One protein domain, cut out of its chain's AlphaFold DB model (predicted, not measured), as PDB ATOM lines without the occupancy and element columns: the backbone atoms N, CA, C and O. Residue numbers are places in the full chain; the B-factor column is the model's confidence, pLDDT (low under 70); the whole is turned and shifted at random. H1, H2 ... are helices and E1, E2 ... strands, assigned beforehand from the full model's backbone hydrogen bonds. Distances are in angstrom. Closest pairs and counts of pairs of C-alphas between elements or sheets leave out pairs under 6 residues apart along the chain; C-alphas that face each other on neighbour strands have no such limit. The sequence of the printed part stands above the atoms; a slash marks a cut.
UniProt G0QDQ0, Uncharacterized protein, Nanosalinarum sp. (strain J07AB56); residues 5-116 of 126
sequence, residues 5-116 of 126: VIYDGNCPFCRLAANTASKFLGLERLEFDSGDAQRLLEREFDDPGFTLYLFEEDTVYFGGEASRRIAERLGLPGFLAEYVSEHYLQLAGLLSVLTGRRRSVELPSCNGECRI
ATOM      1  N   VAL A   5     -28.916 -19.048 -34.493       95.00
ATOM      2  CA  VAL A   5     -28.324 -19.371 -33.196       95.00
ATOM      3  C   VAL A   5     -29.422 -19.541 -32.149       95.00
ATOM      4  O   VAL A   5     -30.208 -18.623 -31.892       95.00
ATOM      5  N   ILE A   6     -29.465 -20.718 -31.525       95.00
ATOM      6  CA  ILE A   6     -30.340 -20.996 -30.383       95.00
ATOM      7  C   ILE A   6     -29.511 -20.914 -29.111       95.00
ATOM      8  O   ILE A   6     -28.447 -21.526 -29.018       95.00
ATOM      9  N   TYR A   7     -29.993 -20.162 -28.128       90.88
ATOM     10  CA  TYR A   7     -29.276 -19.925 -26.879       90.88
ATOM     11  C   TYR A   7     -30.203 -20.037 -25.666       90.88
ATOM     12  O   TYR A   7     -31.369 -19.654 -25.723       90.88
ATOM     13  N   ASP A   8     -29.669 -20.491 -24.534       85.69
ATOM     14  CA  ASP A   8     -30.369 -20.410 -23.248       85.69
ATOM     15  C   ASP A   8     -30.291 -18.976 -22.691       85.69
ATOM     16  O   ASP A   8     -29.201 -18.422 -22.505       85.69
ATOM     17  N   GLY A   9     -31.447 -18.369 -22.406       83.38
ATOM     18  CA  GLY A   9     -31.551 -17.046 -21.784       83.38
ATOM     19  C   GLY A   9     -30.956 -16.980 -20.372       83.38
ATOM     20  O   GLY A   9     -30.497 -15.921 -19.938       83.38
ATOM     21  N   ASN A  10     -30.862 -18.110 -19.676       81.75
ATOM     22  CA  ASN A  10     -30.254 -18.205 -18.349       81.75
ATOM     23  C   ASN A  10     -28.735 -18.417 -18.396       81.75
ATOM     24  O   ASN A  10     -28.087 -18.383 -17.352       81.75
ATOM     25  N   CYS A  11     -28.158 -18.600 -19.587       78.50
ATOM     26  CA  CYS A  11     -26.726 -18.761 -19.811       78.50
ATOM     27  C   CYS A  11     -26.123 -17.434 -20.322       78.50
ATOM     28  O   CYS A  11     -26.269 -17.100 -21.504       78.50
ATOM     29  N   PRO A  12     -25.405 -16.652 -19.483       77.19
ATOM     30  CA  PRO A  12     -24.848 -15.360 -19.893       77.19
ATOM     31  C   PRO A  12     -23.888 -15.466 -21.082       77.19
ATOM     32  O   PRO A  12     -23.914 -14.618 -21.975       77.19
ATOM     33  N   PHE A  13     -23.086 -16.533 -21.122       75.62
ATOM     34  CA  PHE A  13     -22.195 -16.825 -22.242       75.62
ATOM     35  C   PHE A  13     -22.982 -17.047 -23.539       75.62
ATOM     36  O   PHE A  13     -22.718 -16.395 -24.546       75.62
ATOM     37  N   CYS A  14     -24.004 -17.901 -23.492       82.94
ATOM     38  CA  CYS A  14     -24.836 -18.229 -24.642       82.94
ATOM     39  C   CYS A  14     -25.535 -16.971 -25.181       82.94
ATOM     40  O   CYS A  14     -25.551 -16.733 -26.387       82.94
ATOM     41  N   ARG A  15     -26.029 -16.102 -24.285       84.94
ATOM     42  CA  ARG A  15     -26.585 -14.792 -24.654       84.94
ATOM     43  C   ARG A  15     -25.566 -13.897 -25.349       84.94
ATOM     44  O   ARG A  15     -25.905 -13.291 -26.364       84.94
ATOM     45  N   LEU A  16     -24.345 -13.798 -24.821       82.69
ATOM     46  CA  LEU A  16     -23.277 -12.990 -25.415       82.69
ATOM     47  C   LEU A  16     -22.891 -13.508 -26.807       82.69
ATOM     48  O   LEU A  16     -22.858 -12.719 -27.755       82.69
ATOM     49  N   ALA A  17     -22.657 -14.815 -26.939       82.81
ATOM     50  CA  ALA A  17     -22.316 -15.461 -28.204       82.81
ATOM     51  C   ALA A  17     -23.408 -15.214 -29.248       82.81
ATOM     52  O   ALA A  17     -23.135 -14.703 -30.333       82.81
ATOM     53  N   ALA A  18     -24.664 -15.456 -28.878       89.56
ATOM     54  CA  ALA A  18     -25.796 -15.259 -29.763       89.56
ATOM     55  C   ALA A  18     -25.983 -13.783 -30.158       89.56
ATOM     56  O   ALA A  18     -26.207 -13.488 -31.329       89.56
ATOM     57  N   ASN A  19     -25.858 -12.839 -29.215       88.25
ATOM     58  CA  ASN A  19     -25.908 -11.396 -29.505       88.25
ATOM     59  C   ASN A  19     -24.816 -10.972 -30.490       88.25
ATOM     60  O   ASN A  19     -25.074 -10.196 -31.408       88.25
ATOM     61  N   THR A  20     -23.604 -11.485 -30.297       86.00
ATOM     62  CA  THR A  20     -22.460 -11.206 -31.169       86.00
ATOM     63  C   THR A  20     -22.718 -11.756 -32.566       86.00
ATOM     64  O   THR A  20     -22.603 -11.022 -33.544       86.00
ATOM     65  N   ALA A  21     -23.153 -13.012 -32.655       87.38
ATOM     66  CA  ALA A  21     -23.457 -13.659 -33.919       87.38
ATOM     67  C   ALA A  21     -24.570 -12.923 -34.681       87.38
ATOM     68  O   ALA A  21     -24.421 -12.623 -35.859       87.38
ATOM     69  N   SER A  22     -25.644 -12.520 -34.005       92.31
ATOM     70  CA  SER A  22     -26.708 -11.744 -34.647       92.31
ATOM     71  C   SER A  22     -26.227 -10.376 -35.133       92.31
ATOM     72  O   SER A  22     -26.476  -9.997 -36.273       92.31
ATOM     73  N   LYS A  23     -25.470  -9.651 -34.301       87.62
ATOM     74  CA  LYS A  23     -25.004  -8.299 -34.622       87.62
ATOM     75  C   LYS A  23     -23.986  -8.264 -35.763       87.62
ATOM     76  O   LYS A  23     -24.025  -7.341 -36.570       87.62
ATOM     77  N   PHE A  24     -23.047  -9.207 -35.783       86.50
ATOM     78  CA  PHE A  24     -21.893  -9.161 -36.686       86.50
ATOM     79  C   PHE A  24     -21.979 -10.152 -37.846       86.50
ATOM     80  O   PHE A  24     -21.406  -9.884 -38.896       86.50
ATOM     81  N   LEU A  25     -22.693 -11.268 -37.678       86.75
ATOM     82  CA  LEU A  25     -22.871 -12.287 -38.719       86.75
ATOM     83  C   LEU A  25     -24.290 -12.286 -39.305       86.75
ATOM     84  O   LEU A  25     -24.545 -13.006 -40.263       86.75
ATOM     85  N   GLY A  26     -25.215 -11.492 -38.750       91.50
ATOM     86  CA  GLY A  26     -26.595 -11.411 -39.230       91.50
ATOM     87  C   GLY A  26     -27.439 -12.646 -38.909       91.50
ATOM     88  O   GLY A  26     -28.455 -12.855 -39.565       91.50
ATOM     89  N   LEU A  27     -27.025 -13.467 -37.933       94.31
ATOM     90  CA  LEU A  27     -27.761 -14.684 -37.579       94.31
ATOM     91  C   LEU A  27     -29.093 -14.362 -36.900       94.31
ATOM     92  O   LEU A  27     -29.187 -13.446 -36.069       94.31
ATOM     93  N   GLU A  28     -30.099 -15.180 -37.192       95.88
ATOM     94  CA  GLU A  28     -31.342 -15.187 -36.430       95.88
ATOM     95  C   GLU A  28     -31.079 -15.708 -35.014       95.88
ATOM     96  O   GLU A  28     -30.337 -16.666 -34.813       95.88
ATOM     97  N   ARG A  29     -31.679 -15.061 -34.014       95.50
ATOM     98  CA  ARG A  29     -31.539 -15.418 -32.601       95.50
ATOM     99  C   ARG A  29     -32.845 -15.981 -32.085       95.50
ATOM    100  O   ARG A  29     -33.826 -15.246 -32.015       95.50
ATOM    101  N   LEU A  30     -32.808 -17.216 -31.605       95.75
ATOM    102  CA  LEU A  30     -33.936 -17.829 -30.918       95.75
ATOM    103  C   LEU A  30     -33.539 -18.190 -29.487       95.75
ATOM    104  O   LEU A  30     -32.481 -18.762 -29.233       95.75
ATOM    105  N   GLU A  31     -34.393 -17.838 -28.534       93.56
ATOM    106  CA  GLU A  31     -34.229 -18.302 -27.159       93.56
ATOM    107  C   GLU A  31     -34.686 -19.756 -27.065       93.56
ATOM    108  O   GLU A  31     -35.688 -20.117 -27.682       93.56
ATOM    109  N   PHE A  32     -33.959 -20.584 -26.315       91.69
ATOM    110  CA  PHE A  32     -34.207 -22.023 -26.222       91.69
ATOM    111  C   PHE A  32     -35.671 -22.331 -25.893       91.69
ATOM    112  O   PHE A  32     -36.292 -23.125 -26.588       91.69
ATOM    113  N   ASP A  33     -36.264 -21.632 -24.925       89.06
ATOM    114  CA  ASP A  33     -37.653 -21.858 -24.499       89.06
ATOM    115  C   ASP A  33     -38.711 -21.293 -25.477       89.06
ATOM    116  O   ASP A  33     -39.915 -21.401 -25.235       89.06
ATOM    117  N   SER A  34     -38.302 -20.674 -26.592       93.69
ATOM    118  CA  SER A  34     -39.233 -20.154 -27.602       93.69
ATOM    119  C   SER A  34     -39.844 -21.273 -28.449       93.69
ATOM    120  O   SER A  34     -39.199 -22.268 -28.780       93.69
ATOM    121  N   GLY A  35     -41.096 -21.083 -28.873       93.31
ATOM    122  CA  GLY A  35     -41.793 -22.071 -29.701       93.31
ATOM    123  C   GLY A  35     -41.126 -22.323 -31.060       93.31
ATOM    124  O   GLY A  35     -41.216 -23.432 -31.578       93.31
ATOM    125  N   ASP A  36     -40.457 -21.320 -31.638       93.44
ATOM    126  CA  ASP A  36     -39.681 -21.481 -32.874       93.44
ATOM    127  C   ASP A  36     -38.423 -22.327 -32.657       93.44
ATOM    128  O   ASP A  36     -38.168 -23.235 -33.450       93.44
ATOM    129  N   ALA A  37     -37.687 -22.102 -31.560       93.06
ATOM    130  CA  ALA A  37     -36.521 -22.914 -31.217       93.06
ATOM    131  C   ALA A  37     -36.903 -24.380 -30.993       93.06
ATOM    132  O   ALA A  37     -36.283 -25.266 -31.577       93.06
ATOM    133  N   GLN A  38     -37.953 -24.642 -30.209       91.38
ATOM    134  CA  GLN A  38     -38.389 -26.010 -29.914       91.38
ATOM    135  C   GLN A  38     -38.827 -26.753 -31.181       91.38
ATOM    136  O   GLN A  38     -38.350 -27.853 -31.436       91.38
ATOM    137  N   ARG A  39     -39.614 -26.114 -32.062       91.25
ATOM    138  CA  ARG A  39     -40.007 -26.712 -33.356       91.25
ATOM    139  C   ARG A  39     -38.827 -27.096 -34.240       91.25
ATOM    140  O   ARG A  39     -38.970 -27.965 -35.098       91.25
ATOM    141  N   LEU A  40     -37.726 -26.370 -34.124       89.50
ATOM    142  CA  LEU A  40     -36.536 -26.551 -34.936       89.50
ATOM    143  C   LEU A  40     -35.632 -27.633 -34.328       89.50
ATOM    144  O   LEU A  40     -35.145 -28.492 -35.054       89.50
ATOM    145  N   LEU A  41     -35.507 -27.664 -32.999       89.69
ATOM    146  CA  LEU A  41     -34.789 -28.704 -32.265       89.69
ATOM    147  C   LEU A  41     -35.484 -30.068 -32.345       89.69
ATOM    148  O   LEU A  41     -34.821 -31.049 -32.657       89.69
ATOM    149  N   GLU A  42     -36.801 -30.140 -32.148       89.12
ATOM    150  CA  GLU A  42     -37.588 -31.388 -32.194       89.12
ATOM    151  C   GLU A  42     -37.572 -32.066 -33.574       89.12
ATOM    152  O   GLU A  42     -37.828 -33.265 -33.691       89.12
ATOM    153  N   ARG A  43     -37.281 -31.315 -34.646       87.31
ATOM    154  CA  ARG A  43     -37.103 -31.897 -35.987       87.31
ATOM    155  C   ARG A  43     -35.812 -32.692 -36.101       87.31
ATOM    156  O   ARG A  43     -35.792 -33.708 -36.790       87.31
ATOM    157  N   GLU A  44     -34.759 -32.235 -35.436       83.12
ATOM    158  CA  GLU A  44     -33.414 -32.791 -35.584       83.12
ATOM    159  C   GLU A  44     -33.035 -33.718 -34.415       83.12
ATOM    160  O   GLU A  44     -32.338 -34.719 -34.597       83.12
ATOM    161  N   PHE A  45     -33.553 -33.469 -33.212       81.81
ATOM    162  CA  PHE A  45     -33.166 -34.131 -31.964       81.81
ATOM    163  C   PHE A  45     -34.383 -34.733 -31.247       81.81
ATOM    164  O   PHE A  45     -35.471 -34.176 -31.299       81.81
ATOM    165  N   ASP A  46     -34.212 -35.906 -30.620       73.50
ATOM    166  CA  ASP A  46     -35.276 -36.527 -29.801       73.50
ATOM    167  C   ASP A  46     -35.244 -35.957 -28.387       73.50
ATOM    168  O   ASP A  46     -36.279 -35.651 -27.808       73.50
ATOM    169  N   ASP A  47     -34.026 -35.773 -27.877       72.88
ATOM    170  CA  ASP A  47     -33.732 -34.952 -26.719       72.88
ATOM    171  C   ASP A  47     -32.573 -34.023 -27.103       72.88
ATOM    172  O   ASP A  47     -31.435 -34.482 -27.249       72.88
ATOM    173  N   PRO A  48     -32.842 -32.740 -27.394       67.00
ATOM    174  CA  PRO A  48     -31.781 -31.820 -27.766       67.00
ATOM    175  C   PRO A  48     -30.808 -31.575 -26.607       67.00
ATOM    176  O   PRO A  48     -29.644 -31.267 -26.874       67.00
ATOM    177  N   GLY A  49     -31.243 -31.712 -25.350       70.12
ATOM    178  CA  GLY A  49     -30.538 -31.154 -24.200       70.12
ATOM    179  C   GLY A  49     -30.553 -29.619 -24.203       70.12
ATOM    180  O   GLY A  49     -31.156 -28.981 -25.060       70.12
ATOM    181  N   PHE A  50     -29.899 -28.996 -23.220       72.25
ATOM    182  CA  PHE A  50     -29.715 -27.541 -23.188       72.25
ATOM    183  C   PHE A  50     -28.268 -27.199 -23.549       72.25
ATOM    184  O   PHE A  50     -27.330 -27.631 -22.879       72.25
ATOM    185  N   THR A  51     -28.066 -26.416 -24.607       81.75
ATOM    186  CA  THR A  51     -26.750 -25.887 -24.991       81.75
ATOM    187  C   THR A  51     -26.899 -24.737 -25.995       81.75
ATOM    188  O   THR A  51     -28.009 -24.329 -26.340       81.75
ATOM    189  N   LEU A  52     -25.778 -24.167 -26.432       86.62
ATOM    190  CA  LEU A  52     -25.731 -23.262 -27.577       86.62
ATOM    191  C   LEU A  52     -25.819 -24.098 -28.857       86.62
ATOM    192  O   LEU A  52     -25.015 -25.012 -29.018       86.62
ATOM    193  N   TYR A  53     -26.727 -23.761 -29.769       92.25
ATOM    194  CA  TYR A  53     -26.798 -24.379 -31.098       92.25
ATOM    195  C   TYR A  53     -26.575 -23.339 -32.175       92.25
ATOM    196  O   TYR A  53     -27.020 -22.197 -32.054       92.25
ATOM    197  N   LEU A  54     -25.944 -23.770 -33.254       93.38
ATOM    198  CA  LEU A  54     -25.744 -22.997 -34.460       93.38
ATOM    199  C   LEU A  54     -26.184 -23.848 -35.651       93.38
ATOM    200  O   LEU A  54     -25.571 -24.866 -35.956       93.38
ATOM    201  N   PHE A  55     -27.249 -23.410 -36.306       93.69
ATOM    202  CA  PHE A  55     -27.773 -23.993 -37.532       93.69
ATOM    203  C   PHE A  55     -27.218 -23.211 -38.716       93.69
ATOM    204  O   PHE A  55     -27.483 -22.015 -38.831       93.69
ATOM    205  N   GLU A  56     -26.481 -23.889 -39.590       90.38
ATOM    206  CA  GLU A  56     -25.954 -23.340 -40.842       90.38
ATOM    207  C   GLU A  56     -26.300 -24.291 -41.980       90.38
ATOM    208  O   GLU A  56     -25.913 -25.451 -41.924       90.38
ATOM    209  N   GLU A  57     -26.992 -23.812 -43.015       85.25
ATOM    210  CA  GLU A  57     -27.355 -24.585 -44.219       85.25
ATOM    211  C   GLU A  57     -27.891 -26.016 -43.964       85.25
ATOM    212  O   GLU A  57     -29.110 -26.224 -43.917       85.25
ATOM    213  N   ASP A  58     -26.983 -26.994 -43.881       85.25
ATOM    214  CA  ASP A  58     -27.192 -28.441 -43.750       85.25
ATOM    215  C   ASP A  58     -26.524 -29.049 -42.499       85.25
ATOM    216  O   ASP A  58     -26.494 -30.273 -42.335       85.25
ATOM    217  N   THR A  59     -26.022 -28.210 -41.594       88.81
ATOM    218  CA  THR A  59     -25.245 -28.604 -40.418       88.81
ATOM    219  C   THR A  59     -25.748 -27.910 -39.153       88.81
ATOM    220  O   THR A  59     -26.081 -26.726 -39.144       88.81
ATOM    221  N   VAL A  60     -25.776 -28.662 -38.053       90.88
ATOM    222  CA  VAL A  60     -26.017 -28.165 -36.700       90.88
ATOM    223  C   VAL A  60     -24.759 -28.376 -35.873       90.88
ATOM    224  O   VAL A  60     -24.372 -29.512 -35.595       90.88
ATOM    225  N   TYR A  61     -24.144 -27.280 -35.448       89.06
ATOM    226  CA  TYR A  61     -23.091 -27.282 -34.439       89.06
ATOM    227  C   TYR A  61     -23.710 -27.028 -33.069       89.06
ATOM    228  O   TYR A  61     -24.695 -26.294 -32.954       89.06
ATOM    229  N   PHE A  62     -23.126 -27.583 -32.010       87.81
ATOM    230  CA  PHE A  62     -23.615 -27.350 -30.651       87.81
ATOM    231  C   PHE A  62     -22.494 -27.284 -29.610       87.81
ATOM    232  O   PHE A  62     -21.385 -27.773 -29.818       87.81
ATOM    233  N   GLY A  63     -22.769 -26.630 -28.482       83.12
ATOM    234  CA  GLY A  63     -21.820 -26.451 -27.384       83.12
ATOM    235  C   GLY A  63     -20.533 -25.733 -27.800       83.12
ATOM    236  O   GLY A  63     -20.565 -24.630 -28.357       83.12
ATOM    237  N   GLY A  64     -19.390 -26.351 -27.491       77.38
ATOM    238  CA  GLY A  64     -18.069 -25.804 -27.814       77.38
ATOM    239  C   GLY A  64     -17.857 -25.619 -29.316       77.38
ATOM    240  O   GLY A  64     -17.340 -24.586 -29.732       77.38
ATOM    241  N   GLU A  65     -18.354 -26.544 -30.140       82.31
ATOM    242  CA  GLU A  65     -18.219 -26.467 -31.598       82.31
ATOM    243  C   GLU A  65     -19.022 -25.313 -32.199       82.31
ATOM    244  O   GLU A  65     -18.508 -24.583 -33.043       82.31
ATOM    245  N   ALA A  66     -20.238 -25.060 -31.703       87.38
ATOM    246  CA  ALA A  66     -21.001 -23.873 -32.100       87.38
ATOM    247  C   ALA A  66     -20.242 -22.581 -31.760       87.38
ATOM    248  O   ALA A  66     -20.179 -21.652 -32.564       87.38
ATOM    249  N   SER A  67     -19.627 -22.536 -30.578       81.44
ATOM    250  CA  SER A  67     -18.846 -21.381 -30.123       81.44
ATOM    251  C   SER A  67     -17.598 -21.163 -30.985       81.44
ATOM    252  O   SER A  67     -17.334 -20.040 -31.420       81.44
ATOM    253  N   ARG A  68     -16.867 -22.243 -31.287       79.81
ATOM    254  CA  ARG A  68     -15.697 -22.240 -32.172       79.81
ATOM    255  C   ARG A  68     -16.073 -21.757 -33.568       79.81
ATOM    256  O   ARG A  68     -15.445 -20.833 -34.080       79.81
ATOM    257  N   ARG A  69     -17.150 -22.299 -34.138       87.44
ATOM    258  CA  ARG A  69     -17.645 -21.927 -35.465       87.44
ATOM    259  C   ARG A  69     -18.047 -20.451 -35.550       87.44
ATOM    260  O   ARG A  69     -17.685 -19.778 -36.513       87.44
ATOM    261  N   ILE A  70     -18.724 -19.914 -34.530       86.12
ATOM    262  CA  ILE A  70     -19.044 -18.476 -34.445       86.12
ATOM    263  C   ILE A  70     -17.760 -17.638 -34.427       86.12
ATOM    264  O   ILE A  70     -17.662 -16.653 -35.160       86.12
ATOM    265  N   ALA A  71     -16.771 -18.018 -33.617       79.44
ATOM    266  CA  ALA A  71     -15.508 -17.291 -33.522       79.44
ATOM    267  C   ALA A  71     -14.726 -17.304 -34.848       79.44
ATOM    268  O   ALA A  71     -14.250 -16.254 -35.282       79.44
ATOM    269  N   GLU A  72     -14.670 -18.452 -35.528       83.31
ATOM    270  CA  GLU A  72     -14.081 -18.585 -36.866       83.31
ATOM    271  C   GLU A  72     -14.758 -17.640 -37.870       83.31
ATOM    272  O   GLU A  72     -14.074 -16.918 -38.597       83.31
ATOM    273  N   ARG A  73     -16.099 -17.570 -37.879       84.88
ATOM    274  CA  ARG A  73     -16.846 -16.671 -38.778       84.88
ATOM    275  C   ARG A  73     -16.650 -15.190 -38.464       84.88
ATOM    276  O   ARG A  73     -16.753 -14.365 -39.368       84.88
ATOM    277  N   LEU A  74     -16.340 -14.845 -37.216       79.94
ATOM    278  CA  LEU A  74     -15.974 -13.485 -36.811       79.94
ATOM    279  C   LEU A  74     -14.523 -13.122 -37.179       79.94
ATOM    280  O   LEU A  74     -14.101 -11.995 -36.921       79.94
ATOM    281  N   GLY A  75     -13.754 -14.055 -37.751       74.62
ATOM    282  CA  GLY A  75     -12.333 -13.867 -38.034       74.62
ATOM    283  C   GLY A  75     -11.473 -13.804 -36.770       74.62
ATOM    284  O   GLY A  75     -10.354 -13.290 -36.818       74.62
ATOM    285  N   LEU A  76     -11.986 -14.293 -35.632       67.81
ATOM    286  CA  LEU A  76     -11.208 -14.381 -34.405       67.81
ATOM    287  C   LEU A  76     -10.182 -15.517 -34.543       67.81
ATOM    288  O   LEU A  76     -10.530 -16.607 -34.999       67.81
ATOM    289  N   PRO A  77      -8.921 -15.301 -34.136       60.38
ATOM    290  CA  PRO A  77      -7.934 -16.371 -34.088       60.38
ATOM    291  C   PRO A  77      -8.431 -17.539 -33.223       60.38
ATOM    292  O   PRO A  77      -8.956 -17.307 -32.134       60.38
ATOM    293  N   GLY A  78      -8.217 -18.787 -33.654       54.75
ATOM    294  CA  GLY A  78      -8.708 -19.982 -32.944       54.75
ATOM    295  C   GLY A  78      -8.313 -20.047 -31.459       54.75
ATOM    296  O   GLY A  78      -9.118 -20.455 -30.629       54.75
ATOM    297  N   PHE A  79      -7.137 -19.519 -31.096       47.22
ATOM    298  CA  PHE A  79      -6.682 -19.444 -29.700       47.22
ATOM    299  C   PHE A  79      -7.519 -18.485 -28.830       47.22
ATOM    300  O   PHE A  79      -7.648 -18.694 -27.629       47.22
ATOM    301  N   LEU A  80      -8.102 -17.430 -29.414       52.34
ATOM    302  CA  LEU A  80      -9.013 -16.515 -28.720       52.34
ATOM    303  C   LEU A  80     -10.393 -17.152 -28.532       52.34
ATOM    304  O   LEU A  80     -11.059 -16.827 -27.558       52.34
ATOM    305  N   ALA A  81     -10.811 -18.071 -29.406       50.12
ATOM    306  CA  ALA A  81     -12.061 -18.815 -29.256       50.12
ATOM    307  C   ALA A  81     -12.000 -19.798 -28.073       50.12
ATOM    308  O   ALA A  81     -12.904 -19.802 -27.236       50.12
ATOM    309  N   GLU A  82     -10.904 -20.558 -27.956       50.38
ATOM    310  CA  GLU A  82     -10.629 -21.420 -26.795       50.38
ATOM    311  C   GLU A  82     -10.426 -20.591 -25.519       50.38
ATOM    312  O   GLU A  82     -11.060 -20.866 -24.509       50.38
ATOM    313  N   TYR A  83      -9.666 -19.491 -25.566       49.28
ATOM    314  CA  TYR A  83      -9.437 -18.633 -24.396       49.28
ATOM    315  C   TYR A  83     -10.697 -17.884 -23.915       49.28
ATOM    316  O   TYR A  83     -10.914 -17.730 -22.712       49.28
ATOM    317  N   VAL A  84     -11.572 -17.436 -24.825       51.59
ATOM    318  CA  VAL A  84     -12.883 -16.847 -24.484       51.59
ATOM    319  C   VAL A  84     -13.824 -17.907 -23.898       51.59
ATOM    320  O   VAL A  84     -14.583 -17.591 -22.980       51.59
ATOM    321  N   SER A  85     -13.733 -19.155 -24.360       52.00
ATOM    322  CA  SER A  85     -14.448 -20.297 -23.776       52.00
ATOM    323  C   SER A  85     -13.906 -20.679 -22.385       52.00
ATOM    324  O   SER A  85     -14.686 -20.980 -21.484       52.00
ATOM    325  N   GLU A  86     -12.587 -20.618 -22.174       52.06
ATOM    326  CA  GLU A  86     -11.918 -21.107 -20.957       52.06
ATOM    327  C   GLU A  86     -11.778 -20.059 -19.835       52.06
ATOM    328  O   GLU A  86     -11.839 -20.414 -18.656       52.06
ATOM    329  N   HIS A  87     -11.646 -18.764 -20.150       46.44
ATOM    330  CA  HIS A  87     -11.306 -17.733 -19.152       46.44
ATOM    331  C   HIS A  87     -12.341 -16.613 -18.970       46.44
ATOM    332  O   HIS A  87     -12.307 -15.919 -17.952       46.44
ATOM    333  N   TYR A  88     -13.330 -16.460 -19.855       46.66
ATOM    334  CA  TYR A  88     -14.405 -15.471 -19.654       46.66
ATOM    335  C   TYR A  88     -15.425 -15.912 -18.582       46.66
ATOM    336  O   TYR A  88     -16.101 -15.088 -17.956       46.66
ATOM    337  N   LEU A  89     -15.465 -17.216 -18.278       46.31
ATOM    338  CA  LEU A  89     -16.201 -17.796 -17.152       46.31
ATOM    339  C   LEU A  89     -15.737 -17.268 -15.785       46.31
ATOM    340  O   LEU A  89     -16.518 -17.309 -14.838       46.31
ATOM    341  N   GLN A  90     -14.529 -16.705 -15.664       46.81
ATOM    342  CA  GLN A  90     -14.087 -16.085 -14.408       46.81
ATOM    343  C   GLN A  90     -14.734 -14.712 -14.151       46.81
ATOM    344  O   GLN A  90     -14.856 -14.309 -12.997       46.81
ATOM    345  N   LEU A  91     -15.234 -14.028 -15.188       43.69
ATOM    346  CA  LEU A  91     -16.041 -12.807 -15.041       43.69
ATOM    347  C   LEU A  91     -17.546 -13.117 -14.972       43.69
ATOM    348  O   LEU A  91     -18.274 -12.463 -14.229       43.69
ATOM    349  N   ALA A  92     -18.019 -14.149 -15.678       40.09
ATOM    350  CA  ALA A  92     -19.417 -14.592 -15.607       40.09
ATOM    351  C   ALA A  92     -19.747 -15.363 -14.310       40.09
ATOM    352  O   ALA A  92     -20.873 -15.301 -13.820       40.09
ATOM    353  N   GLY A  93     -18.762 -16.041 -13.712       38.88
ATOM    354  CA  GLY A  93     -18.900 -16.779 -12.454       38.88
ATOM    355  C   GLY A  93     -19.241 -15.895 -11.253       38.88
ATOM    356  O   GLY A  93     -19.898 -16.365 -10.326       38.88
ATOM    357  N   LEU A  94     -18.906 -14.600 -11.304       42.22
ATOM    358  CA  LEU A  94     -19.305 -13.633 -10.277       42.22
ATOM    359  C   LEU A  94     -20.824 -13.354 -10.268       42.22
ATOM    360  O   LEU A  94     -21.343 -12.875  -9.265       42.22
ATOM    361  N   LEU A  95     -21.548 -13.681 -11.349       42.12
ATOM    362  CA  LEU A  95     -23.007 -13.524 -11.452       42.12
ATOM    363  C   LEU A  95     -23.781 -14.853 -11.308       42.12
ATOM    364  O   LEU A  95     -24.984 -14.829 -11.059       42.12
ATOM    365  N   SER A  96     -23.113 -16.011 -11.384       36.88
ATOM    366  CA  SER A  96     -23.750 -17.341 -11.274       36.88
ATOM    367  C   SER A  96     -23.961 -17.838  -9.837       36.88
ATOM    368  O   SER A  96     -24.682 -18.811  -9.624       36.88
ATOM    369  N   VAL A  97     -23.409 -17.156  -8.829       42.22
ATOM    370  CA  VAL A  97     -23.667 -17.473  -7.408       42.22
ATOM    371  C   VAL A  97     -25.127 -17.167  -7.001       42.22
ATOM    372  O   VAL A  97     -25.565 -17.576  -5.931       42.22
ATOM    373  N   LEU A  98     -25.931 -16.540  -7.874       40.44
ATOM    374  CA  LEU A  98     -27.328 -16.178  -7.592       40.44
ATOM    375  C   LEU A  98     -28.413 -17.098  -8.184       40.44
ATOM    376  O   LEU A  98     -29.573 -16.926  -7.820       40.44
ATOM    377  N   THR A  99     -28.110 -18.069  -9.057       43.72
ATOM    378  CA  THR A  99     -29.176 -18.781  -9.813       43.72
ATOM    379  C   THR A  99     -29.309 -20.276  -9.545       43.72
ATOM    380  O   THR A  99     -30.173 -20.911 -10.146       43.72
ATOM    381  N   GLY A 100     -28.503 -20.825  -8.628       46.78
ATOM    382  CA  GLY A 100     -28.572 -22.187  -8.091       46.78
ATOM    383  C   GLY A 100     -29.444 -23.181  -8.863       46.78
ATOM    384  O   GLY A 100     -30.608 -23.359  -8.514       46.78
ATOM    385  N   ARG A 101     -28.891 -23.891  -9.856       47.53
ATOM    386  CA  ARG A 101     -29.546 -25.096 -10.385       47.53
ATOM    387  C   ARG A 101     -28.572 -26.111 -10.976       47.53
ATOM    388  O   ARG A 101     -27.732 -25.796 -11.809       47.53
ATOM    389  N   ARG A 102     -28.761 -27.356 -10.524       43.59
ATOM    390  CA  ARG A 102     -28.220 -28.600 -11.073       43.59
ATOM    391  C   ARG A 102     -29.107 -29.023 -12.250       43.59
ATOM    392  O   ARG A 102     -30.269 -29.348 -12.018       43.59
ATOM    393  N   ARG A 103     -28.596 -29.039 -13.479       41.97
ATOM    394  CA  ARG A 103     -29.168 -29.839 -14.575       41.97
ATOM    395  C   ARG A 103     -28.027 -30.570 -15.276       41.97
ATOM    396  O   ARG A 103     -26.990 -29.968 -15.534       41.97
ATOM    397  N   SER A 104     -28.205 -31.868 -15.488       36.03
ATOM    398  CA  SER A 104     -27.249 -32.727 -16.184       36.03
ATOM    399  C   SER A 104     -27.279 -32.392 -17.672       36.03
ATOM    400  O   SER A 104     -28.358 -32.317 -18.250       36.03
ATOM    401  N   VAL A 105     -26.113 -32.145 -18.267       40.97
ATOM    402  CA  VAL A 105     -25.973 -31.904 -19.708       40.97
ATOM    403  C   VAL A 105     -26.069 -33.259 -20.408       40.97
ATOM    404  O   VAL A 105     -25.118 -34.036 -20.363       40.97
ATOM    405  N   GLU A 106     -27.211 -33.562 -21.016       43.34
ATOM    406  CA  GLU A 106     -27.325 -34.662 -21.977       43.34
ATOM    407  C   GLU A 106     -27.058 -34.080 -23.368       43.34
ATOM    408  O   GLU A 106     -27.700 -33.121 -23.790       43.34
ATOM    409  N   LEU A 107     -26.002 -34.571 -24.020       48.41
ATOM    410  CA  LEU A 107     -25.569 -34.116 -25.339       48.41
ATOM    411  C   LEU A 107     -26.205 -35.008 -26.418       48.41
ATOM    412  O   LEU A 107     -26.328 -36.216 -26.194       48.41
ATOM    413  N   PRO A 108     -26.538 -34.464 -27.603       53.69
ATOM    414  CA  PRO A 108     -26.903 -35.272 -28.763       53.69
ATOM    415  C   PRO A 108     -25.852 -36.354 -29.057       53.69
ATOM    416  O   PRO A 108     -24.664 -36.148 -28.821       53.69
ATOM    417  N   SER A 109     -26.255 -37.492 -29.639       55.31
ATOM    418  CA  SER A 109     -25.366 -38.642 -29.905       55.31
ATOM    419  C   SER A 109     -24.268 -38.400 -30.961       55.31
ATOM    420  O   SER A 109     -23.534 -39.326 -31.303       55.31
ATOM    421  N   CYS A 110     -24.176 -37.192 -31.525       59.72
ATOM    422  CA  CYS A 110     -23.122 -36.779 -32.453       59.72
ATOM    423  C   CYS A 110     -21.955 -36.136 -31.682       59.72
ATOM    424  O   CYS A 110     -22.148 -35.535 -30.629       59.72
ATOM    425  N   ASN A 111     -20.742 -36.161 -32.235       56.41
ATOM    426  CA  ASN A 111     -19.599 -35.451 -31.650       56.41
ATOM    427  C   ASN A 111     -19.573 -33.982 -32.113       56.41
ATOM    428  O   ASN A 111     -18.846 -33.647 -33.042       56.41
ATOM    429  N   GLY A 112     -20.385 -33.111 -31.502       55.03
ATOM    430  CA  GLY A 112     -20.326 -31.644 -31.676       55.03
ATOM    431  C   GLY A 112     -20.854 -31.072 -33.006       55.03
ATOM    432  O   GLY A 112     -21.162 -29.881 -33.074       55.03
ATOM    433  N   GLU A 113     -21.022 -31.910 -34.032       65.19
ATOM    434  CA  GLU A 113     -21.617 -31.590 -35.334       65.19
ATOM    435  C   GLU A 113     -22.629 -32.678 -35.728       65.19
ATOM    436  O   GLU A 113     -22.314 -33.871 -35.695       65.19
ATOM    437  N   CYS A 114     -23.836 -32.283 -36.134       72.94
ATOM    438  CA  CYS A 114     -24.830 -33.173 -36.736       72.94
ATOM    439  C   CYS A 114     -25.263 -32.617 -38.100       72.94
ATOM    440  O   CYS A 114     -25.465 -31.413 -38.244       72.94
ATOM    441  N   ARG A 115     -25.473 -33.479 -39.101       74.19
ATOM    442  CA  ARG A 115     -26.121 -33.061 -40.357       74.19
ATOM    443  C   ARG A 115     -27.633 -32.950 -40.178       74.19
ATOM    444  O   ARG A 115     -28.245 -33.829 -39.571       74.19
ATOM    445  N   ILE A 116     -28.216 -31.908 -40.761       69.62
ATOM    446  CA  ILE A 116     -29.663 -31.671 -40.785       69.62
ATOM    447  C   ILE A 116     -30.333 -32.732 -41.663       69.62
ATOM    448  O   ILE A 116     -29.929 -32.967 -42.808       69.62
TER     449      ILE A 116
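Overview. This is residues 5 to 116 of the 126 residues of an uncharacterized protein of Nanosalinarum sp. (strain J07AB56) (UniProt G0QDQ0). A small twisted sheet of five strands is the core, with H1 and H3 side by side over one face and H2 crossing over the other, three layers in all. Beyond these, H4 packs on H3 away from the sheet, H5 meets the first residues of H1, and the long link of residues 97 to 112 swings back from H5 to E5 at the sheet's edge. The printed part has 112 residues with five named helices and five named strands, in the order E1 H1 E2 H2 E3 E4 H3 H4 H5 E5; the mixed sheet runs E2 E1 E3 E4 E5. The class is mixed, helices and strands; the whole is compact, with a radius of gyration of the C-alphas of 13.7 A, and spans 36 by 35 by 25 A.

Arrangement. Start at E1, residues 5 to 7, an inner strand. H1, residues 12 to 25, is on the sheet at a height of 8.6 A and runs along the strands, at 17 degrees to E1 on the local plane; the closest C-alphas of the two are those of Tyr 7 and Cys 14, 5.3 A apart. Next comes edge strand E2, residues 28 to 31, parallel to E1 at 19 degrees; look for N 7 and O 30, 3.1 A apart. E1, H1 and E2 make a strand-helix-strand unit, two parallel neighbour strands with a helix between, and its crossover is right-handed. H2, residues 35 to 44, lies on the opposite face from H1, at a height of 9.4 A, across the strands at 71 degrees to E1 on the local plane; its closest C-alpha pair with E2 is Leu 30 and Ala 37, 5.7 A. E3, residues 53 to 56, is antiparallel to E1 at 173 degrees, with N 6 and O 53 at 2.9 A. E3 and E4, residues 59 to 62, form a hairpin, with N 54 and O 61 at 2.8 A. H3, residues 64 to 73, lies over E3 and E4 on the same face as H1, slantwise at 34 degrees to E4 on the local plane, at a height of 9.1 A. H3 touches H1 at a shallow tilt of 28 degrees, the same way; their closest C-alphas are those of Ala 21 and Ile 70, 6.6 A apart. H4, residues 78 to 87, is not on the sheet; it touches H3 at a steep tilt of 46 degrees, opposite ways, with the C-alphas of Ala 71 and Ala 81 closest at 5.7 A. H5, residues 89 to 96, meets H4 only through their link. H5 only just touches H1, with 3 pairs of C-alphas within 8 A, made by residues 12 to 13 of H1 alone; the closest are those of Pro 12 and Ala 92, 7.0 A apart. Last, E5, residues 113 to 115, is the other edge strand, antiparallel to E4 at 152 degrees, with N 60 and O 114 at 2.8 A. In H1, H3 and H4 every O i to N i+4 pair is within hydrogen-bond range; in H2 it is 4 of 6 and in H5 2 of 4.

Along the chain. Find C-alpha 5 at (-28.324, -19.371, -33.196), where E1 begins its 6.4 A. From C-alpha 12 at (-24.848, -15.360, -19.893), H1 runs 19.2 A to C-alpha 25. E2 measures 10.2 A, H2 14.8 A, E3 9.8 A, E4 10.0 A, H3 14.3 A, H4 14.2 A and H5 9.6 A. E5, 6.9 A long, ends at C-alpha 115, (-26.121, -33.061, -40.357).

Size, cuts and confidence. The two C-alphas farthest apart, those of Asp 58 and Leu 98, are 38.2 A apart. The printed part has no cut. The link from H5 to E5 is long, with 16 residues. Mean pLDDT of the printed part is 72.9; it is under 70 at residue 48, residues 76 to 113 and residue 116.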